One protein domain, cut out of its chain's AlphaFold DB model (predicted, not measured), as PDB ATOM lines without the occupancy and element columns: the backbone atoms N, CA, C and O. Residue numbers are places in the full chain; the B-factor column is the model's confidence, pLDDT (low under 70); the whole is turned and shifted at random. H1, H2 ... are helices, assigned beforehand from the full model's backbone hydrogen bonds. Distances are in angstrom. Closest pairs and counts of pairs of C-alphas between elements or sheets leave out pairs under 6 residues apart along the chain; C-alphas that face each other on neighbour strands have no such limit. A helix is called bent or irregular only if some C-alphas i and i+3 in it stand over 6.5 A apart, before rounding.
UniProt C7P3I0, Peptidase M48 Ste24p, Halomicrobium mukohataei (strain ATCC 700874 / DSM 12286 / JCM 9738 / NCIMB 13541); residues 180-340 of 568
ATOM      1  N   GLY A 180     225.155  34.584 -44.174       87.38
ATOM      2  CA  GLY A 180     224.326  35.746 -43.891       87.38
ATOM      3  C   GLY A 180     223.666  36.320 -45.157       87.38
ATOM      4  O   GLY A 180     224.226  36.260 -46.255       87.38
ATOM      5  N   PRO A 181     222.481  36.952 -45.042       87.75
ATOM      6  CA  PRO A 181     221.813  37.576 -46.187       87.75
ATOM      7  C   PRO A 181     222.626  38.729 -46.795       87.75
ATOM      8  O   PRO A 181     222.490  39.016 -47.985       87.75
ATOM      9  N   ILE A 182     223.470  39.390 -45.996       87.12
ATOM     10  CA  ILE A 182     224.351  40.472 -46.451       87.12
ATOM     11  C   ILE A 182     225.463  39.907 -47.340       87.12
ATOM     12  O   ILE A 182     225.636  40.398 -48.453       87.12
ATOM     13  N   ASP A 183     226.154  38.854 -46.907       86.12
ATOM     14  CA  ASP A 183     227.245  38.228 -47.668       86.12
ATOM     15  C   ASP A 183     226.737  37.642 -48.986       86.12
ATOM     16  O   ASP A 183     227.309  37.876 -50.054       86.12
ATOM     17  N   LEU A 184     225.566  36.996 -48.951       90.25
ATOM     18  CA  LEU A 184     224.907  36.516 -50.161       90.25
ATOM     19  C   LEU A 184     224.539  37.665 -51.114       90.25
ATOM     20  O   LEU A 184     224.713  37.541 -52.331       90.25
ATOM     21  N   ALA A 185     224.051  38.795 -50.592       91.75
ATOM     22  CA  ALA A 185     223.751  39.974 -51.402       91.75
ATOM     23  C   ALA A 185     225.022  40.599 -52.002       91.75
ATOM     24  O   ALA A 185     224.997  41.020 -53.163       91.75
ATOM     25  N   LEU A 186     226.135  40.616 -51.260       91.81
ATOM     26  CA  LEU A 186     227.438  41.079 -51.740       91.81
ATOM     27  C   LEU A 186     227.969  40.185 -52.865       91.81
ATOM     28  O   LEU A 186     228.364  40.709 -53.906       91.81
ATOM     29  N   LEU A 187     227.900  38.859 -52.720       93.25
ATOM     30  CA  LEU A 187     228.288  37.910 -53.769       93.25
ATOM     31  C   LEU A 187     227.396  38.027 -55.014       93.25
ATOM     32  O   LEU A 187     227.904  38.064 -56.137       93.25
ATOM     33  N   CYS A 188     226.077  38.166 -54.841       95.12
ATOM     34  CA  CYS A 188     225.151  38.426 -55.948       95.12
ATOM     35  C   CYS A 188     225.484  39.743 -56.665       95.12
ATOM     36  O   CYS A 188     225.555  39.796 -57.897       95.12
ATOM     37  N   GLY A 189     225.716  40.809 -55.897       96.00
ATOM     38  CA  GLY A 189     226.116  42.115 -56.410       96.00
ATOM     39  C   GLY A 189     227.449  42.053 -57.154       96.00
ATOM     40  O   GLY A 189     227.570  42.616 -58.244       96.00
ATOM     41  N   LEU A 190     228.420  41.307 -56.624       95.38
ATOM     42  CA  LEU A 190     229.705  41.057 -57.261       95.38
ATOM     43  C   LEU A 190     229.534  40.286 -58.570       95.38
ATOM     44  O   LEU A 190     230.151  40.661 -59.563       95.38
ATOM     45  N   LEU A 191     228.684  39.260 -58.624       95.88
ATOM     46  CA  LEU A 191     228.429  38.491 -59.846       95.88
ATOM     47  C   LEU A 191     227.820  39.380 -60.943       95.88
ATOM     48  O   LEU A 191     228.275  39.372 -62.089       95.88
ATOM     49  N   VAL A 192     226.846  40.222 -60.587       96.88
ATOM     50  CA  VAL A 192     226.256  41.210 -61.508       96.88
ATOM     51  C   VAL A 192     227.297  42.254 -61.935       96.88
ATOM     52  O   VAL A 192     227.423  42.564 -63.125       96.88
ATOM     53  N   GLY A 193     228.088  42.767 -60.993       95.06
ATOM     54  CA  GLY A 193     229.176  43.713 -61.244       95.06
ATOM     55  C   GLY A 193     230.259  43.141 -62.161       95.06
ATOM     56  O   GLY A 193     230.727  43.836 -63.063       95.06
ATOM     57  N   SER A 194     230.572  41.853 -62.009       93.81
ATOM     58  CA  SER A 194     231.527  41.098 -62.829       93.81
ATOM     59  C   SER A 194     231.126  41.082 -64.301       93.81
ATOM     60  O   SER A 194     231.994  41.036 -65.166       93.81
ATOM     61  N   PHE A 195     229.832  41.181 -64.611       95.38
ATOM     62  CA  PHE A 195     229.349  41.386 -65.974       95.38
ATOM     63  C   PHE A 195     229.310  42.872 -66.361       95.38
ATOM     64  O   PHE A 195     229.861  43.266 -67.394       95.38
ATOM     65  N   LEU A 196     228.634  43.699 -65.554       95.62
ATOM     66  CA  LEU A 196     228.297  45.081 -65.912       95.62
ATOM     67  C   LEU A 196     229.528  45.978 -66.025       95.62
ATOM     68  O   LEU A 196     229.611  46.764 -66.970       95.62
ATOM     69  N   VAL A 197     230.482  45.866 -65.098       92.44
ATOM     70  CA  VAL A 197     231.666  46.734 -65.067       92.44
ATOM     71  C   VAL A 197     232.526  46.520 -66.319       92.44
ATOM     72  O   VAL A 197     232.720  47.495 -67.054       92.44
ATOM     73  N   PRO A 198     232.963  45.288 -66.663       90.25
ATOM     74  CA  PRO A 198     233.687  45.045 -67.909       90.25
ATOM     75  C   PRO A 198     232.865  45.422 -69.140       90.25
ATOM     76  O   PRO A 198     233.381  46.064 -70.055       90.25
ATOM     77  N   TYR A 199     231.571  45.085 -69.160       93.19
ATOM     78  CA  TYR A 199     230.715  45.391 -70.301       93.19
ATOM     79  C   TYR A 199     230.643  46.899 -70.582       93.19
ATOM     80  O   TYR A 199     230.877  47.337 -71.710       93.19
ATOM     81  N   LEU A 200     230.343  47.715 -69.568       94.00
ATOM     82  CA  LEU A 200     230.228  49.167 -69.713       94.00
ATOM     83  C   LEU A 200     231.580  49.809 -70.024       94.00
ATOM     84  O   LEU A 200     231.659  50.650 -70.927       94.00
ATOM     85  N   PHE A 201     232.637  49.386 -69.325       91.06
ATOM     86  CA  PHE A 201     233.992  49.887 -69.532       91.06
ATOM     87  C   PHE A 201     234.463  49.634 -70.965       91.06
ATOM     88  O   PHE A 201     234.752  50.586 -71.693       91.06
ATOM     89  N   PHE A 202     234.460  48.376 -71.420       90.00
ATOM     90  CA  PHE A 202     234.944  48.028 -72.755       90.00
ATOM     91  C   PHE A 202     234.041  48.559 -73.865       90.00
ATOM     92  O   PHE A 202     234.534  48.908 -74.936       90.00
ATOM     93  N   ARG A 203     232.734  48.708 -73.617       90.62
ATOM     94  CA  ARG A 203     231.817  49.316 -74.588       90.62
ATOM     95  C   ARG A 203     232.071  50.812 -74.742       90.62
ATOM     96  O   ARG A 203     232.007  51.325 -75.858       90.62
ATOM     97  N   ARG A 204     232.349  51.529 -73.649       91.81
ATOM     98  CA  ARG A 204     232.714  52.954 -73.699       91.81
ATOM     99  C   ARG A 204     234.087  53.142 -74.335       91.81
ATOM    100  O   ARG A 204     234.217  53.946 -75.254       91.81
ATOM    101  N   TRP A 205     235.072  52.372 -73.887       89.81
ATOM    102  CA  TRP A 205     236.432  52.409 -74.411       89.81
ATOM    103  C   TRP A 205     236.472  52.072 -75.907       89.81
ATOM    104  O   TRP A 205     237.001  52.846 -76.696       89.81
ATOM    105  N   GLY A 206     235.815  50.991 -76.334       87.00
ATOM    106  CA  GLY A 206     235.814  50.588 -77.738       87.00
ATOM    107  C   GLY A 206     235.132  51.611 -78.655       87.00
ATOM    108  O   GLY A 206     235.583  51.811 -79.776       87.00
ATOM    109  N   ARG A 207     234.093  52.320 -78.185       88.25
ATOM    110  CA  ARG A 207     233.501  53.445 -78.938       88.25
ATOM    111  C   ARG A 207     234.467  54.616 -79.079       88.25
ATOM    112  O   ARG A 207     234.485  55.245 -80.130       88.25
ATOM    113  N   SER A 208     235.262  54.890 -78.045       89.62
ATOM    114  CA  SER A 208     236.309  55.913 -78.102       89.62
ATOM    115  C   SER A 208     237.366  55.572 -79.150       89.62
ATOM    116  O   SER A 208     237.769  56.453 -79.896       89.62
ATOM    117  N   ILE A 209     237.779  54.303 -79.234       87.50
ATOM    118  CA  ILE A 209     238.729  53.826 -80.252       87.50
ATOM    119  C   ILE A 209     238.103  53.823 -81.647       87.50
ATOM    120  O   ILE A 209     238.752  54.170 -82.622       87.50
ATOM    121  N   ALA A 210     236.826  53.467 -81.779       83.31
ATOM    122  CA  ALA A 210     236.171  53.501 -83.083       83.31
ATOM    123  C   ALA A 210     236.134  54.920 -83.685       83.31
ATOM    124  O   ALA A 210     236.213  55.063 -84.904       83.31
ATOM    125  N   GLY A 211     236.037  55.947 -82.832       82.94
ATOM    126  CA  GLY A 211     235.993  57.356 -83.224       82.94
ATOM    127  C   GLY A 211     237.330  58.102 -83.200       82.94
ATOM    128  O   GLY A 211     237.307  59.310 -83.420       82.94
ATOM    129  N   CYS A 212     238.464  57.454 -82.902       88.94
ATOM    130  CA  CYS A 212     239.762  58.135 -82.938       88.94
ATOM    131  C   CYS A 212     240.297  58.280 -84.371       88.94
ATOM    132  O   CYS A 212     239.987  57.472 -85.251       88.94
ATOM    133  N   ASP A 213     241.118  59.311 -84.582       89.06
ATOM    134  CA  ASP A 213     241.782  59.611 -85.856       89.06
ATOM    135  C   ASP A 213     243.071  58.783 -86.014       89.06
ATOM    136  O   ASP A 213     244.179  59.299 -86.119       89.06
ATOM    137  N   GLU A 214     242.927  57.461 -85.915       89.19
ATOM    138  CA  GLU A 214     244.000  56.491 -86.152       89.19
ATOM    139  C   GLU A 214     243.682  55.635 -87.382       89.19
ATOM    140  O   GLU A 214     242.525  55.482 -87.809       89.19
ATOM    141  N   SER A 215     244.714  54.999 -87.940       89.50
ATOM    142  CA  SER A 215     244.531  54.067 -89.052       89.50
ATOM    143  C   SER A 215     243.561  52.934 -88.677       89.50
ATOM    144  O   SER A 215     243.429  52.545 -87.513       89.50
ATOM    145  N   LEU A 216     242.854  52.368 -89.663       88.56
ATOM    146  CA  LEU A 216     241.934  51.250 -89.405       88.56
ATOM    147  C   LEU A 216     242.657  50.069 -88.734       88.56
ATOM    148  O   LEU A 216     242.136  49.488 -87.785       88.56
ATOM    149  N   ALA A 217     243.881  49.766 -89.175       85.50
ATOM    150  CA  ALA A 217     244.702  48.709 -88.594       85.50
ATOM    151  C   ALA A 217     245.044  48.954 -87.120       85.50
ATOM    152  O   ALA A 217     245.033  48.011 -86.330       85.50
ATOM    153  N   GLU A 218     245.299  50.198 -86.714       87.12
ATOM    154  CA  GLU A 218     245.553  50.535 -85.310       87.12
ATOM    155  C   GLU A 218     244.300  50.425 -84.448       87.12
ATOM    156  O   GLU A 218     244.356  49.838 -83.363       87.12
ATOM    157  N   ARG A 219     243.153  50.886 -84.956       89.38
ATOM    158  CA  ARG A 219     241.862  50.758 -84.267       89.38
ATOM    159  C   ARG A 219     241.466  49.294 -84.088       89.38
ATOM    160  O   ARG A 219     241.145  48.868 -82.977       89.38
ATOM    161  N   VAL A 220     241.548  48.500 -85.156       87.94
ATOM    162  CA  VAL A 220     241.262  47.057 -85.138       87.94
ATOM    163  C   VAL A 220     242.226  46.319 -84.209       87.94
ATOM    164  O   VAL A 220     241.787  45.515 -83.381       87.94
ATOM    165  N   HIS A 221     243.527  46.615 -84.294       86.44
ATOM    166  CA  HIS A 221     244.534  46.023 -83.417       86.44
ATOM    167  C   HIS A 221     244.265  46.343 -81.946       86.44
ATOM    168  O   HIS A 221     244.285  45.428 -81.126       86.44
ATOM    169  N   SER A 222     243.959  47.600 -81.625       86.25
ATOM    170  CA  SER A 222     243.645  48.024 -80.260       86.25
ATOM    171  C   SER A 222     242.445  47.258 -79.714       86.25
ATOM    172  O   SER A 222     242.519  46.694 -78.626       86.25
ATOM    173  N   VAL A 223     241.351  47.156 -80.478       87.44
ATOM    174  CA  VAL A 223     240.157  46.413 -80.041       87.44
ATOM    175  C   VAL A 223     240.453  44.923 -79.832       87.44
ATOM    176  O   VAL A 223     240.013  44.357 -78.827       87.44
ATOM    177  N   ARG A 224     241.218  44.283 -80.729       84.31
ATOM    178  CA  ARG A 224     241.641  42.878 -80.566       84.31
ATOM    179  C   ARG A 224     242.521  42.688 -79.329       84.31
ATOM    180  O   ARG A 224     242.260  41.787 -78.538       84.31
ATOM    181  N   GLU A 225     243.518  43.549 -79.139       80.94
ATOM    182  CA  GLU A 225     244.422  43.508 -77.986       80.94
ATOM    183  C   GLU A 225     243.643  43.645 -76.678       80.94
ATOM    184  O   GLU A 225     243.808  42.843 -75.758       80.94
ATOM    185  N   THR A 226     242.726  44.605 -76.612       79.88
ATOM    186  CA  THR A 226     241.893  44.787 -75.429       79.88
ATOM    187  C   THR A 226     240.971  43.606 -75.187       79.88
ATOM    188  O   THR A 226     240.790  43.242 -74.032       79.88
ATOM    189  N   ARG A 227     240.441  42.947 -76.223       81.50
ATOM    190  CA  ARG A 227     239.679  41.701 -76.049       81.50
ATOM    191  C   ARG A 227     240.541  40.593 -75.434       81.50
ATOM    192  O   ARG A 227     240.071  39.914 -74.524       81.50
ATOM    193  N   SER A 228     241.789  40.435 -75.877       75.88
ATOM    194  CA  SER A 228     242.726  39.452 -75.313       75.88
ATOM    195  C   SER A 228     243.097  39.764 -73.860       75.88
ATOM    196  O   SER A 228     243.077  38.868 -73.018       75.88
ATOM    197  N   ILE A 229     243.378  41.032 -73.542       73.75
ATOM    198  CA  ILE A 229     243.676  41.480 -72.172       73.75
ATOM    199  C   ILE A 229     242.446  41.318 -71.272       73.75
ATOM    200  O   ILE A 229     242.564  40.798 -70.167       73.75
ATOM    201  N   ALA A 230     241.267  41.727 -71.743       76.44
ATOM    202  CA  ALA A 230     240.007  41.613 -71.016       76.44
ATOM    203  C   ALA A 230     239.658  40.159 -70.704       76.44
ATOM    204  O   ALA A 230     239.206  39.865 -69.601       76.44
ATOM    205  N   ALA A 231     239.895  39.254 -71.655       71.94
ATOM    206  CA  ALA A 231     239.757  37.835 -71.402       71.94
ATOM    207  C   ALA A 231     240.740  37.404 -70.301       71.94
ATOM    208  O   ALA A 231     240.336  36.899 -69.268       71.94
ATOM    209  N   PHE A 232     242.035  37.657 -70.425       70.88
ATOM    210  CA  PHE A 232     242.955  37.078 -69.444       70.88
ATOM    211  C   PHE A 232     242.860  37.700 -68.036       70.88
ATOM    212  O   PHE A 232     242.865  36.982 -67.042       70.88
ATOM    213  N   TYR A 233     242.747  39.026 -67.945       71.88
ATOM    214  CA  TYR A 233     242.852  39.761 -66.679       71.88
ATOM    215  C   TYR A 233     241.515  40.202 -66.101       71.88
ATOM    216  O   TYR A 233     241.419  40.411 -64.895       71.88
ATOM    217  N   GLY A 234     240.485  40.342 -66.942       78.19
ATOM    218  CA  GLY A 234     239.158  40.764 -66.500       78.19
ATOM    219  C   GLY A 234     238.623  39.914 -65.345       78.19
ATOM    220  O   GLY A 234     238.198  40.498 -64.354       78.19
ATOM    221  N   PRO A 235     238.684  38.570 -65.426       85.50
ATOM    222  CA  PRO A 235     238.232  37.679 -64.359       85.50
ATOM    223  C   PRO A 235     239.008  37.772 -63.047       85.50
ATOM    224  O   PRO A 235     238.478  37.402 -62.010       85.50
ATOM    225  N   VAL A 236     240.260  38.232 -63.057       84.38
ATOM    226  CA  VAL A 236     241.136  38.080 -61.888       84.38
ATOM    227  C   VAL A 236     240.624  38.885 -60.690       84.38
ATOM    228  O   VAL A 236     240.560  38.364 -59.581       84.38
ATOM    229  N   VAL A 237     240.199  40.129 -60.917       85.31
ATOM    230  CA  VAL A 237     239.644  40.991 -59.862       85.31
ATOM    231  C   VAL A 237     238.379  40.395 -59.227       85.31
ATOM    232  O   VAL A 237     238.362  40.255 -58.004       85.31
ATOM    233  N   PRO A 238     237.330  40.018 -59.986       89.88
ATOM    234  CA  PRO A 238     236.139  39.433 -59.388       89.88
ATOM    235  C   PRO A 238     236.381  38.051 -58.781       89.88
ATOM    236  O   PRO A 238     235.717  37.728 -57.808       89.88
ATOM    237  N   LEU A 239     237.337  37.260 -59.280       89.19
ATOM    238  CA  LEU A 239     237.722  35.996 -58.643       89.19
ATOM    239  C   LEU A 239     238.346  36.222 -57.260       89.19
ATOM    240  O   LEU A 239     237.947  35.572 -56.301       89.19
ATOM    241  N   VAL A 240     239.282  37.169 -57.139       85.38
ATOM    242  CA  VAL A 240     239.889  37.523 -55.843       85.38
ATOM    243  C   VAL A 240     238.846  38.112 -54.893       85.38
ATOM    244  O   VAL A 240     238.818  37.755 -53.721       85.38
ATOM    245  N   ALA A 241     237.951  38.968 -55.391       87.44
ATOM    246  CA  ALA A 241     236.860  39.502 -54.582       87.44
ATOM    247  C   ALA A 241     235.884  38.399 -54.135       87.44
ATOM    248  O   ALA A 241     235.484  38.384 -52.980       87.44
ATOM    249  N   ALA A 242     235.530  37.458 -55.013       89.31
ATOM    250  CA  ALA A 242     234.642  36.345 -54.680       89.31
ATOM    251  C   ALA A 242     235.253  35.455 -53.593       89.31
ATOM    252  O   ALA A 242     234.549  35.000 -52.701       89.31
ATOM    253  N   LEU A 243     236.571  35.259 -53.642       85.31
ATOM    254  CA  LEU A 243     237.311  34.534 -52.618       85.31
ATOM    255  C   LEU A 243     237.255  35.271 -51.279       85.31
ATOM    256  O   LEU A 243     236.954  34.657 -50.265       85.31
ATOM    257  N   TRP A 244     237.471  36.588 -51.296       83.06
ATOM    258  CA  TRP A 244     237.411  37.436 -50.104       83.06
ATOM    259  C   TRP A 244     236.015  37.479 -49.468       83.06
ATOM    260  O   TRP A 244     235.892  37.486 -48.252       83.06
ATOM    261  N   PHE A 245     234.958  37.499 -50.282       84.75
ATOM    262  CA  PHE A 245     233.567  37.472 -49.815       84.75
ATOM    263  C   PHE A 245     233.035  36.050 -49.573       84.75
ATOM    264  O   PHE A 245     231.828  35.872 -49.440       84.75
ATOM    265  N   GLY A 246     233.904  35.035 -49.552       86.69
ATOM    266  CA  GLY A 246     233.518  33.692 -49.131       86.69
ATOM    267  C   GLY A 246     232.626  32.936 -50.114       86.69
ATOM    268  O   GLY A 246     231.676  32.272 -49.713       86.69
ATOM    269  N   ALA A 247     232.911  33.001 -51.418       90.56
ATOM    270  CA  ALA A 247     232.112  32.318 -52.444       90.56
ATOM    271  C   ALA A 247     232.013  30.785 -52.278       90.56
ATOM    272  O   ALA A 247     231.132  30.178 -52.887       90.56
ATOM    273  N   PHE A 248     232.886  30.163 -51.478       88.94
ATOM    274  CA  PHE A 248     232.806  28.739 -51.143       88.94
ATOM    275  C   PHE A 248     231.617  28.416 -50.240       88.94
ATOM    276  O   PHE A 248     230.859  27.503 -50.567       88.94
ATOM    277  N   ALA A 249     231.404  29.195 -49.172       90.00
ATOM    278  CA  ALA A 249     230.411  28.877 -48.151       90.00
ATOM    279  C   ALA A 249     229.002  28.655 -48.740       90.00
ATOM    280  O   ALA A 249     228.417  27.602 -48.488       90.00
ATOM    281  N   PRO A 250     228.448  29.527 -49.611       92.44
ATOM    282  CA  PRO A 250     227.136  29.272 -50.202       92.44
ATOM    283  C   PRO A 250     227.070  27.973 -51.004       92.44
ATOM    284  O   PRO A 250     226.027  27.327 -51.016       92.44
ATOM    285  N   ILE A 251     228.156  27.596 -51.686       92.31
ATOM    286  CA  ILE A 251     228.210  26.368 -52.483       92.31
ATOM    287  C   ILE A 251     228.283  25.144 -51.580       92.31
ATOM    288  O   ILE A 251     227.582  24.173 -51.846       92.31
ATOM    289  N   GLU A 252     229.072  25.192 -50.510       88.88
ATOM    290  CA  GLU A 252     229.186  24.102 -49.540       88.88
ATOM    291  C   GLU A 252     227.854  23.869 -48.818       88.88
ATOM    292  O   GLU A 252     227.327  22.759 -48.862       88.88
ATOM    293  N   PHE A 253     227.229  24.920 -48.274       90.31
ATOM    294  CA  PHE A 253     225.915  24.814 -47.628       90.31
ATOM    295  C   PHE A 253     224.806  24.378 -48.601       90.31
ATOM    296  O   PHE A 253     223.982  23.527 -48.266       90.31
ATOM    297  N   LEU A 254     224.784  24.916 -49.828       91.25
ATOM    298  CA  LEU A 254     223.819  24.488 -50.845       91.25
ATOM    299  C   LEU A 254     224.005  23.007 -51.196       91.25
ATOM    300  O   LEU A 254     223.028  22.278 -51.352       91.25
ATOM    301  N   THR A 255     225.247  22.555 -51.310       89.00
ATOM    302  CA  THR A 255     225.572  21.159 -51.601       89.00
ATOM    303  C   THR A 255     225.089  20.247 -50.477       89.00
ATOM    304  O   THR A 255     224.378  19.286 -50.764       89.00
ATOM    305  N   ALA A 256     225.367  20.614 -49.221       85.19
ATOM    306  CA  ALA A 256     224.867  19.941 -48.021       85.19
ATOM    307  C   ALA A 256     223.336  19.818 -48.014       85.19
ATOM    308  O   ALA A 256     222.774  18.797 -47.637       85.19
ATOM    309  N   SER A 257     222.644  20.867 -48.473       85.88
ATOM    310  CA  SER A 257     221.180  20.908 -48.495       85.88
ATOM    311  C   SER A 257     220.535  20.012 -49.559       85.88
ATOM    312  O   SER A 257     219.349  19.697 -49.462       85.88
ATOM    313  N   ILE A 258     221.282  19.656 -50.609       87.31
ATOM    314  CA  ILE A 258     220.771  18.910 -51.768       87.31
ATOM    315  C   ILE A 258     221.215  17.448 -51.716       87.31
ATOM    316  O   ILE A 258     220.452  16.558 -52.098       87.31
ATOM    317  N   LEU A 259     222.454  17.196 -51.297       85.12
ATOM    318  CA  LEU A 259     223.049  15.868 -51.276       85.12
ATOM    319  C   LEU A 259     222.944  15.277 -49.877       85.12
ATOM    320  O   LEU A 259     223.448  15.842 -48.919       85.12
ATOM    321  N   SER A 260     222.355  14.087 -49.771       74.00
ATOM    322  CA  SER A 260     222.308  13.344 -48.505       74.00
ATOM    323  C   SER A 260     223.666  12.760 -48.097       74.00
ATOM    324  O   SER A 260     223.828  12.312 -46.971       74.00
ATOM    325  N   ALA A 261     224.600  12.668 -49.044       77.62
ATOM    326  CA  ALA A 261     225.986  12.288 -48.821       77.62
ATOM    327  C   ALA A 261     226.841  12.941 -49.909       77.62
ATOM    328  O   ALA A 261     226.629  12.702 -51.104       77.62
ATOM    329  N   SER A 262     227.795  13.767 -49.500       76.38
ATOM    330  CA  SER A 262     228.741  14.371 -50.429       76.38
ATOM    331  C   SER A 262     229.779  13.348 -50.891       76.38
ATOM    332  O   SER A 262     230.272  12.551 -50.087       76.38
ATOM    333  N   PRO A 263     230.150  13.351 -52.182       83.00
ATOM    334  CA  PRO A 263     231.308  12.606 -52.640       83.00
ATOM    335  C   PRO A 263     232.574  13.043 -51.899       83.00
ATOM    336  O   PRO A 263     232.732  14.210 -51.559       83.00
ATOM    337  N   SER A 264     233.509  12.121 -51.702       77.38
ATOM    338  CA  SER A 264     234.810  12.436 -51.116       77.38
ATOM    339  C   SER A 264     235.921  12.456 -52.171       77.38
ATOM    340  O   SER A 264     235.809  11.898 -53.272       77.38
ATOM    341  N   GLY A 265     237.024  13.113 -51.820       83.25
ATOM    342  CA  GLY A 265     238.257  13.125 -52.599       83.25
ATOM    343  C   GLY A 265     238.495  14.397 -53.408       83.25
ATOM    344  O   GLY A 265     237.636  15.254 -53.600       83.25
ATOM    345  N   THR A 266     239.716  14.494 -53.924       84.94
ATOM    346  CA  THR A 266     240.278  15.707 -54.523       84.94
ATOM    347  C   THR A 266     239.455  16.286 -55.673       84.94
ATOM    348  O   THR A 266     239.330  17.503 -55.806       84.94
ATOM    349  N   TRP A 267     238.884  15.425 -56.518       88.38
ATOM    350  CA  TRP A 267     238.074  15.858 -57.655       88.38
ATOM    351  C   TRP A 267     236.812  16.604 -57.204       88.38
ATOM    352  O   TRP A 267     236.389  17.537 -57.885       88.38
ATOM    353  N   TRP A 268     236.232  16.221 -56.062       89.69
ATOM    354  CA  TRP A 268     235.026  16.839 -55.528       89.69
ATOM    355  C   TRP A 268     235.324  18.221 -54.968       89.69
ATOM    356  O   TRP A 268     234.708  19.192 -55.398       89.69
ATOM    357  N   THR A 269     236.360  18.333 -54.133       85.38
ATOM    358  CA  THR A 269     236.849  19.612 -53.608       85.38
ATOM    359  C   THR A 269     237.116  20.608 -54.740       85.38
ATOM    360  O   THR A 269     236.573  21.710 -54.753       85.38
ATOM    361  N   VAL A 270     237.860  20.194 -55.773       89.31
ATOM    362  CA  VAL A 270     238.130  21.049 -56.942       89.31
ATOM    363  C   VAL A 270     236.849  21.383 -57.706       89.31
ATOM    364  O   VAL A 270     236.721  22.481 -58.243       89.31
ATOM    365  N   THR A 271     235.880  20.474 -57.762       91.81
ATOM    366  CA  THR A 271     234.589  20.744 -58.406       91.81
ATOM    367  C   THR A 271     233.817  21.827 -57.660       91.81
ATOM    368  O   THR A 271     233.361  22.769 -58.309       91.81
ATOM    369  N   LEU A 272     233.739  21.766 -56.328       89.62
ATOM    370  CA  LEU A 272     233.123  22.821 -55.514       89.62
ATOM    371  C   LEU A 272     233.811  24.168 -55.749       89.62
ATOM    372  O   LEU A 272     233.137  25.179 -55.955       89.62
ATOM    373  N   TRP A 273     235.144  24.175 -55.854       89.06
ATOM    374  CA  TRP A 273     235.890  25.383 -56.196       89.06
ATOM    375  C   TRP A 273     235.519  25.930 -57.573       89.06
ATOM    376  O   TRP A 273     235.242  27.120 -57.732       89.06
ATOM    377  N   PHE A 274     235.449  25.076 -58.588       92.12
ATOM    378  CA  PHE A 274     235.048  25.512 -59.920       92.12
ATOM    379  C   PHE A 274     233.608  26.031 -59.944       92.12
ATOM    380  O   PHE A 274     233.358  27.038 -60.607       92.12
ATOM    381  N   VAL A 275     232.681  25.408 -59.216       93.25
ATOM    382  CA  VAL A 275     231.292  25.876 -59.104       93.25
ATOM    383  C   VAL A 275     231.224  27.247 -58.423       93.25
ATOM    384  O   VAL A 275     230.506  28.118 -58.914       93.25
ATOM    385  N   ALA A 276     232.020  27.476 -57.376       91.25
ATOM    386  CA  ALA A 276     232.090  28.760 -56.677       91.25
ATOM    387  C   ALA A 276     232.669  29.888 -57.551       91.25
ATOM    388  O   ALA A 276     232.129  30.993 -57.584       91.25
ATOM    389  N   PHE A 277     233.740  29.626 -58.306       92.19
ATOM    390  CA  PHE A 277     234.523  30.683 -58.968       92.19
ATOM    391  C   PHE A 277     234.231  30.890 -60.452       92.19
ATOM    392  O   PHE A 277     234.268  32.021 -60.951       92.19
ATOM    393  N   THR A 278     233.929  29.819 -61.184       93.56
ATOM    394  CA  THR A 278     233.731  29.881 -62.640       93.56
ATOM    395  C   THR A 278     232.639  30.870 -63.063       93.56
ATOM    396  O   THR A 278     232.854  31.554 -64.068       93.56
ATOM    397  N   PRO A 279     231.508  31.036 -62.341       95.94
ATOM    398  CA  PRO A 279     230.497  32.025 -62.704       95.94
ATOM    399  C   PRO A 279     231.067  33.441 -62.824       95.94
ATOM    400  O   PRO A 279     230.831  34.093 -63.840       95.94
ATOM    401  N   PHE A 280     231.880  33.882 -61.859       94.88
ATOM    402  CA  PHE A 280     232.494  35.213 -61.855       94.88
ATOM    403  C   PHE A 280     233.412  35.418 -63.066       94.88
ATOM    404  O   PHE A 280     233.312  36.428 -63.763       94.88
ATOM    405  N   ALA A 281     234.242  34.422 -63.390       92.50
ATOM    406  CA  ALA A 281     235.111  34.487 -64.561       92.50
ATOM    407  C   ALA A 281     234.324  34.500 -65.882       92.50
ATOM    408  O   ALA A 281     234.570  35.333 -66.763       92.50
ATOM    409  N   CYS A 282     233.345  33.605 -66.011       94.44
ATOM    410  CA  CYS A 282     232.542  33.444 -67.217       94.44
ATOM    411  C   CYS A 282     231.701  34.684 -67.516       94.44
ATOM    412  O   CYS A 282     231.685  35.143 -68.660       94.44
ATOM    413  N   VAL A 283     231.031  35.273 -66.521       94.88
ATOM    414  CA  VAL A 283     230.215  36.473 -66.764       94.88
ATOM    415  C   VAL A 283     231.079  37.686 -67.114       94.88
ATOM    416  O   VAL A 283     230.679  38.488 -67.959       94.88
ATOM    417  N   THR A 284     232.300  37.787 -66.577       93.44
ATOM    418  CA  THR A 284     233.270  38.806 -66.999       93.44
ATOM    419  C   THR A 284     233.738  38.612 -68.438       93.44
ATOM    420  O   THR A 284     233.767  39.579 -69.213       93.44
ATOM    421  N   TRP A 285     234.047  37.379 -68.843       92.25
ATOM    422  CA  TRP A 285     234.339  37.054 -70.242       92.25
ATOM    423  C   TRP A 285     233.182  37.378 -71.170       92.25
ATOM    424  O   TRP A 285     233.391  37.971 -72.235       92.25
ATOM    425  N   LEU A 286     231.966  37.022 -70.767       93.44
ATOM    426  CA  LEU A 286     230.764  37.269 -71.544       93.44
ATOM    427  C   LEU A 286     230.520  38.769 -71.714       93.44
ATOM    428  O   LEU A 286     230.338  39.235 -72.840       93.44
ATOM    429  N   GLY A 287     230.574  39.538 -70.622       93.38
ATOM    430  CA  GLY A 287     230.422  40.993 -70.640       93.38
ATOM    431  C   GLY A 287     231.453  41.658 -71.551       93.38
ATOM    432  O   GLY A 287     231.096  42.447 -72.429       93.38
ATOM    433  N   SER A 288     232.720  41.262 -71.431       91.31
ATOM    434  CA  SER A 288     233.812  41.768 -72.275       91.31
ATOM    435  C   SER A 288     233.621  41.417 -73.755       91.31
ATOM    436  O   SER A 288     233.804  42.264 -74.634       91.31
ATOM    437  N   THR A 289     233.198  40.186 -74.051       90.69
ATOM    438  CA  THR A 289     232.953  39.713 -75.422       90.69
ATOM    439  C   THR A 289     231.773  40.444 -76.058       90.69
ATOM    440  O   THR A 289     231.895  40.943 -77.179       90.69
ATOM    441  N   LEU A 290     230.651  40.573 -75.348       92.50
ATOM    442  CA  LEU A 290     229.460  41.278 -75.834       92.50
ATOM    443  C   LEU A 290     229.673  42.792 -75.969       92.50
ATOM    444  O   LEU A 290     228.994  43.433 -76.771       92.50
ATOM    445  N   ALA A 291     230.604  43.369 -75.210       91.44
ATOM    446  CA  ALA A 291     230.969  44.774 -75.330       91.44
ATOM    447  C   ALA A 291     231.860  45.055 -76.546       91.44
ATOM    448  O   ALA A 291     231.633  46.032 -77.259       91.44
ATOM    449  N   THR A 292     232.861  44.205 -76.786       90.19
ATOM    450  CA  THR A 292     233.910  44.441 -77.796       90.19
ATOM    451  C   THR A 292     233.556  43.910 -79.181       90.19
ATOM    452  O   THR A 292     233.867  44.558 -80.178       90.19
ATOM    453  N   THR A 293     232.864  42.770 -79.274       90.31
ATOM    454  CA  THR A 293     232.572  42.112 -80.561       90.31
ATOM    455  C   THR A 293     231.766  42.986 -81.527       90.31
ATOM    456  O   THR A 293     232.176  43.085 -82.681       90.31
ATOM    457  N   PRO A 294     230.687  43.685 -81.115       91.69
ATOM    458  CA  PRO A 294     229.934  44.543 -82.035       91.69
ATOM    459  C   PRO A 294     230.776  45.696 -82.595       91.69
ATOM    460  O   PRO A 294     230.553  46.148 -83.711       91.69
ATOM    461  N   ILE A 295     231.730  46.192 -81.803       90.56
ATOM    462  CA  ILE A 295     232.620  47.293 -82.181       90.56
ATOM    463  C   ILE A 295     233.643  46.788 -83.192       90.56
ATOM    464  O   ILE A 295     233.797  47.381 -84.253       90.56
ATOM    465  N   TYR A 296     234.279  45.657 -82.886       89.81
ATOM    466  CA  TYR A 296     235.190  44.980 -83.800       89.81
ATOM    467  C   TYR A 296     234.521  44.683 -85.147       89.81
ATOM    468  O   TYR A 296     235.060  45.054 -86.182       89.81
ATOM    469  N   ARG A 297     233.319  44.093 -85.129       88.81
ATOM    470  CA  ARG A 297     232.551  43.753 -86.337       88.81
ATOM    471  C   ARG A 297     232.252  44.964 -87.210       88.81
ATOM    472  O   ARG A 297     232.426  44.883 -88.413       88.81
ATOM    473  N   ARG A 298     231.885  46.099 -86.605       89.62
ATOM    474  CA  ARG A 298     231.680  47.358 -87.340       89.62
ATOM    475  C   ARG A 298     232.959  47.903 -87.968       89.62
ATOM    476  O   ARG A 298     232.883  48.501 -89.027       89.62
ATOM    477  N   LEU A 299     234.108  47.745 -87.307       89.00
ATOM    478  CA  LEU A 299     235.384  48.225 -87.847       89.00
ATOM    479  C   LEU A 299     235.818  47.425 -89.074       89.00
ATOM    480  O   LEU A 299     236.355  48.003 -90.009       89.00
ATOM    481  N   VAL A 300     235.595  46.111 -89.061       87.19
ATOM    482  CA  VAL A 300     235.991  45.213 -90.156       87.19
ATOM    483  C   VAL A 300     234.868  44.961 -91.168       87.19
ATOM    484  O   VAL A 300     234.990  44.053 -91.978       87.19
ATOM    485  N   ASP A 301     233.776  45.725 -91.083       87.31
ATOM    486  CA  ASP A 301     232.569  45.597 -91.912       87.31
ATOM    487  C   ASP A 301     232.029  44.158 -92.034       87.31
ATOM    488  O   ASP A 301     231.639  43.686 -93.096       87.31
ATOM    489  N   ALA A 302     232.025  43.431 -90.914       86.00
ATOM    490  CA  ALA A 302     231.558  42.051 -90.855       86.00
ATOM    491  C   ALA A 302     230.159  41.950 -90.221       86.00
ATOM    492  O   ALA A 302     229.849  42.687 -89.271       86.00
ATOM    493  N   PRO A 303     229.325  40.993 -90.670       86.50
ATOM    494  CA  PRO A 303     228.011  40.756 -90.090       86.50
ATOM    495  C   PRO A 303     228.090  40.441 -88.589       86.50
ATOM    496  O   PRO A 303     229.047  39.862 -88.062       86.50
ATOM    497  N   TYR A 304     227.054  40.855 -87.861       88.62
ATOM    498  CA  TYR A 304     226.963  40.654 -86.420       88.62
ATOM    499  C   TYR A 304     225.641  39.988 -86.050       88.62
ATOM    500  O   TYR A 304     224.602  40.643 -85.974       88.62
ATOM    501  N   ASP A 305     225.715  38.697 -85.730       89.62
ATOM    502  CA  ASP A 305     224.651  37.964 -85.050       89.62
ATOM    503  C   ASP A 305     225.037  37.672 -83.593       89.62
ATOM    504  O   ASP A 305     225.982  36.936 -83.289       89.62
ATOM    505  N   ARG A 306     224.253  38.219 -82.661       90.69
ATOM    506  CA  ARG A 306     224.442  37.999 -81.225       90.69
ATOM    507  C   ARG A 306     224.249  36.531 -80.842       90.69
ATOM    508  O   ARG A 306     224.952  36.062 -79.947       90.69
ATOM    509  N   ARG A 307     223.321  35.806 -81.478       91.69
ATOM    510  CA  ARG A 307     223.039  34.402 -81.144       91.69
ATOM    511  C   ARG A 307     224.241  33.524 -81.477       91.69
ATOM    512  O   ARG A 307     224.696  32.782 -80.610       91.69
ATOM    513  N   ARG A 308     224.805  33.657 -82.680       86.94
ATOM    514  CA  ARG A 308     226.031  32.947 -83.077       86.94
ATOM    515  C   ARG A 308     227.218  33.272 -82.162       86.94
ATOM    516  O   ARG A 308     227.944  32.359 -81.766       86.94
ATOM    517  N   VAL A 309     227.386  34.540 -81.765       89.25
ATOM    518  CA  VAL A 309     228.429  34.942 -80.799       89.25
ATOM    519  C   VAL A 309     228.251  34.223 -79.463       89.25
ATOM    520  O   VAL A 309     229.226  33.693 -78.935       89.25
ATOM    521  N   LEU A 310     227.022  34.154 -78.938       92.50
ATOM    522  CA  LEU A 310     226.729  33.439 -77.693       92.50
ATOM    523  C   LEU A 310     227.009  31.939 -77.814       92.50
ATOM    524  O   LEU A 310     227.656  31.386 -76.937       92.50
ATOM    525  N   VAL A 311     226.596  31.290 -78.907       90.25
ATOM    526  CA  VAL A 311     226.865  29.856 -79.131       90.25
ATOM    527  C   VAL A 311     228.368  29.576 -79.185       90.25
ATOM    528  O   VAL A 311     228.854  28.672 -78.505       90.25
ATOM    529  N   THR A 312     229.115  30.372 -79.951       87.50
ATOM    530  CA  THR A 312     230.572  30.221 -80.101       87.50
ATOM    531  C   THR A 312     231.287  30.436 -78.769       87.50
ATOM    532  O   THR A 312     232.164  29.656 -78.387       87.50
ATOM    533  N   TRP A 313     230.879  31.473 -78.034       90.75
ATOM    534  CA  TRP A 313     231.389  31.763 -76.701       90.75
ATOM    535  C   TRP A 313     231.084  30.626 -75.719       90.75
ATOM    536  O   TRP A 313     232.001  30.184 -75.032       90.75
ATOM    537  N   SER A 314     229.856  30.100 -75.687       91.44
ATOM    538  CA  SER A 314     229.468  29.013 -74.780       91.44
ATOM    539  C   SER A 314     230.271  27.743 -75.048       91.44
ATOM    540  O   SER A 314     230.846  27.191 -74.115       91.44
ATOM    541  N   LYS A 315     230.384  27.313 -76.315       89.88
ATOM    542  CA  LYS A 315     231.200  26.142 -76.692       89.88
ATOM    543  C   LYS A 315     232.649  26.300 -76.225       89.88
ATOM    544  O   LYS A 315     233.185  25.427 -75.548       89.88
ATOM    545  N   SER A 316     233.257  27.444 -76.544       87.69
ATOM    546  CA  SER A 316     234.648  27.742 -76.181       87.69
ATOM    547  C   SER A 316     234.845  27.795 -74.667       87.69
ATOM    548  O   SER A 316     235.848  27.301 -74.154       87.69
ATOM    549  N   THR A 317     233.879  28.367 -73.946       91.25
ATOM    550  CA  THR A 317     233.905  28.484 -72.485       91.25
ATOM    551  C   THR A 317     233.817  27.113 -71.830       91.25
ATOM    552  O   THR A 317     234.655  26.810 -70.991       91.25
ATOM    553  N   VAL A 318     232.889  26.251 -72.260       92.69
ATOM    554  CA  VAL A 318     232.757  24.883 -71.731       92.69
ATOM    555  C   VAL A 318     234.043  24.089 -71.944       92.69
ATOM    556  O   VAL A 318     234.583  23.551 -70.983       92.69
ATOM    557  N   ILE A 319     234.588  24.078 -73.167       91.06
ATOM    558  CA  ILE A 319     235.851  23.379 -73.467       91.06
ATOM    559  C   ILE A 319     236.985  23.899 -72.572       91.06
ATOM    560  O   ILE A 319     237.763  23.116 -72.030       91.06
ATOM    561  N   THR A 320     237.068  25.218 -72.392       90.31
ATOM    562  CA  THR A 320     238.125  25.860 -71.601       90.31
ATOM    563  C   THR A 320     237.998  25.553 -70.109       90.31
ATOM    564  O   THR A 320     238.987  25.187 -69.480       90.31
ATOM    565  N   VAL A 321     236.793  25.666 -69.544       92.75
ATOM    566  CA  VAL A 321     236.515  25.378 -68.128       92.75
ATOM    567  C   VAL A 321     236.786  23.912 -67.818       92.75
ATOM    568  O   VAL A 321     237.495  23.628 -66.860       92.75
ATOM    569  N   VAL A 322     236.297  22.988 -68.653       94.44
ATOM    570  CA  VAL A 322     236.523  21.544 -68.472       94.44
ATOM    571  C   VAL A 322     238.012  21.207 -68.544       94.44
ATOM    572  O   VAL A 322     238.505  20.430 -67.730       94.44
ATOM    573  N   TRP A 323     238.748  21.819 -69.476       94.44
ATOM    574  CA  TRP A 323     240.193  21.622 -69.580       94.44
ATOM    575  C   TRP A 323     240.934  22.091 -68.323       94.44
ATOM    576  O   TRP A 323     241.744  21.345 -67.776       94.44
ATOM    577  N   TYR A 324     240.657  23.306 -67.840       92.62
ATOM    578  CA  TYR A 324     241.313  23.812 -66.632       92.62
ATOM    579  C   TYR A 324     240.890  23.050 -65.378       92.62
ATOM    580  O   TYR A 324     241.741  22.798 -64.531       92.62
ATOM    581  N   TRP A 325     239.628  22.632 -65.283       95.06
ATOM    582  CA  TRP A 325     239.155  21.762 -64.208       95.06
ATOM    583  C   TRP A 325     239.955  20.461 -64.174       95.06
ATOM    584  O   TRP A 325     240.542  20.144 -63.145       95.06
ATOM    585  N   LEU A 326     240.092  19.773 -65.312       95.81
ATOM    586  CA  LEU A 326     240.890  18.549 -65.411       95.81
ATOM    587  C   LEU A 326     242.344  18.779 -64.978       95.81
ATOM    588  O   LEU A 326     242.889  17.990 -64.208       95.81
ATOM    589  N   VAL A 327     242.971  19.860 -65.452       94.81
ATOM    590  CA  VAL A 327     244.353  20.198 -65.082       94.81
ATOM    591  C   VAL A 327     244.478  20.411 -63.573       94.81
ATOM    592  O   VAL A 327     245.386  19.849 -62.964       94.81
ATOM    593  N   VAL A 328     243.575  21.178 -62.956       92.94
ATOM    594  CA  VAL A 328     243.616  21.448 -61.511       92.94
ATOM    595  C   VAL A 328     243.338  20.181 -60.707       92.94
ATOM    596  O   VAL A 328     244.070  19.920 -59.759       92.94
ATOM    597  N   VAL A 329     242.367  19.349 -61.106       92.88
ATOM    598  CA  VAL A 329     242.106  18.049 -60.463       92.88
ATOM    599  C   VAL A 329     243.365  17.188 -60.471       92.88
ATOM    600  O   VAL A 329     243.763  16.684 -59.423       92.88
ATOM    601  N   VAL A 330     244.024  17.043 -61.625       95.06
ATOM    602  CA  VAL A 330     245.241  16.231 -61.748       95.06
ATOM    603  C   VAL A 330     246.374  16.817 -60.908       95.06
ATOM    604  O   VAL A 330     246.965  16.101 -60.110       95.06
ATOM    605  N   LEU A 331     246.675  18.110 -61.031       92.81
ATOM    606  CA  LEU A 331     247.791  18.708 -60.289       92.81
ATOM    607  C   LEU A 331     247.550  18.713 -58.776       92.81
ATOM    608  O   LEU A 331     248.472  18.420 -58.018       92.81
ATOM    609  N   TYR A 332     246.323  18.986 -58.330       88.94
ATOM    610  CA  TYR A 332     245.984  18.990 -56.909       88.94
ATOM    611  C   TYR A 332     246.022  17.574 -56.314       88.94
ATOM    612  O   TYR A 332     246.561  17.391 -55.224       88.94
ATOM    613  N   SER A 333     245.587  16.553 -57.069       89.88
ATOM    614  CA  SER A 333     245.630  15.140 -56.632       89.88
ATOM    615  C   SER A 333     247.052  14.627 -56.413       89.88
ATOM    616  O   SER A 333     247.268  13.722 -55.613       89.88
ATOM    617  N   PHE A 334     248.027  15.204 -57.114       92.38
ATOM    618  CA  PHE A 334     249.439  14.858 -56.983       92.38
ATOM    619  C   PHE A 334     250.244  15.934 -56.242       92.38
ATOM    620  O   PHE A 334     251.466  15.852 -56.224       92.38
ATOM    621  N   SER A 335     249.603  16.926 -55.617       89.31
ATOM    622  CA  SER A 335     250.283  18.100 -55.047       89.31
ATOM    623  C   SER A 335     251.387  17.747 -54.043       89.31
ATOM    624  O   SER A 335     252.495  18.261 -54.172       89.31
ATOM    625  N   SER A 336     251.144  16.808 -53.123       87.88
ATOM    626  CA  SER A 336     252.164  16.310 -52.184       87.88
ATOM    627  C   SER A 336     253.363  15.695 -52.912       87.88
ATOM    628  O   SER A 336     254.503  16.096 -52.701       87.88
ATOM    629  N   ARG A 337     253.104  14.808 -53.881       93.81
ATOM    630  CA  ARG A 337     254.136  14.196 -54.738       93.81
ATOM    631  C   ARG A 337     254.913  15.227 -55.554       93.81
ATOM    632  O   ARG A 337     256.083  14.995 -55.835       93.81
ATOM    633  N   ILE A 338     254.275  16.317 -55.974       92.69
ATOM    634  CA  ILE A 338     254.919  17.407 -56.717       92.69
ATOM    635  C   ILE A 338     255.874  18.183 -55.807       92.69
ATOM    636  O   ILE A 338     256.957  18.544 -56.257       92.69
ATOM    637  N   VAL A 339     255.484  18.428 -54.555       90.44
ATOM    638  CA  VAL A 339     256.347  19.083 -53.561       90.44
ATOM    639  C   VAL A 339     257.548  18.195 -53.235       90.44
ATOM    640  O   VAL A 339     258.678  18.668 -53.319       90.44
ATOM    641  N   ASP A 340     257.323  16.907 -52.966       93.31
ATOM    642  CA  ASP A 340     258.395  15.955 -52.638       93.31
ATOM    643  C   ASP A 340     259.324  15.687 -53.834       93.31
ATOM    644  O   ASP A 340     260.541  15.556 -53.693       93.31
TER     645      ASP A 340
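Overview. This is residues 180 to 340 of the 568 residues of the protein "Peptidase M48 Ste24p" of Halomicrobium mukohataei (strain ATCC 700874 / DSM 12286 / JCM 9738 / NCIMB 13541) (UniProt C7P3I0). The arm H5b of the long bent helix H5 lies side by side with H1 and H2 in an up-and-down bundle of three, each running against the one before it in the chain, and H3 follows H2 alongside H1. Beyond one end of the bundle the other arm, H5a, stands at a steep tilt and meets H4; long H6 folds back from the far end of H5b to H5a, and H7 sticks out. The printed part has 161 residues with seven named helices, H1 to H7 in order, and no named strand: all helix. It is loose, with a radius of gyration of the C-alphas of 18.9 A and spans of 60 by 40 by 30 A.

Along the chain. H5, residues 266 to 299, was assigned as one helix by its hydrogen bonds but is bent: C-alphas 276 and 279 are 7.0 A apart. Its arms are H5a, 266 to 276, 15.6 A, and H5b, 279 to 299, 30.3 A, itself irregular, with C-alphas 291 and 294 6.8 A apart. H1, 181 to 210, spans 42.7 A from C-alpha 181 at (221.813, 37.576, -46.187). H2 is 216 to 233, H3 236 to 244, H4 248 to 258, H6 306 to 333, 39.7 A, and H7 335 to 340, ending at C-alpha 340 (258.395, 15.955, -52.638).

Arrangement. H5b touches H1, closest C-alphas Tyr 199 and Gly 287, 4.4 A, and H2, Ala 231 and Trp 285, 5.6 A. H5a touches H4 about perpendicular, at 73 degrees, closest C-alphas Phe 248 and Ala 276, 5.6 A. H6 touches H5a with residues 325 to 333 alone, closest C-alphas Trp 267 and Val 329, 5.4 A. O i to N i+4 pairs are within hydrogen-bond range throughout H2, H3, H4, H5a, H6 and H7, in 25 of 26 in H1 and 15 of 17 in H5b.

Size, cuts and confidence. The C-alphas of Asp 213 and Ser 260, the two farthest apart, are 62.6 A apart. The printed part has no cut, no link is long, and no printed residue is under 70 in pLDDT.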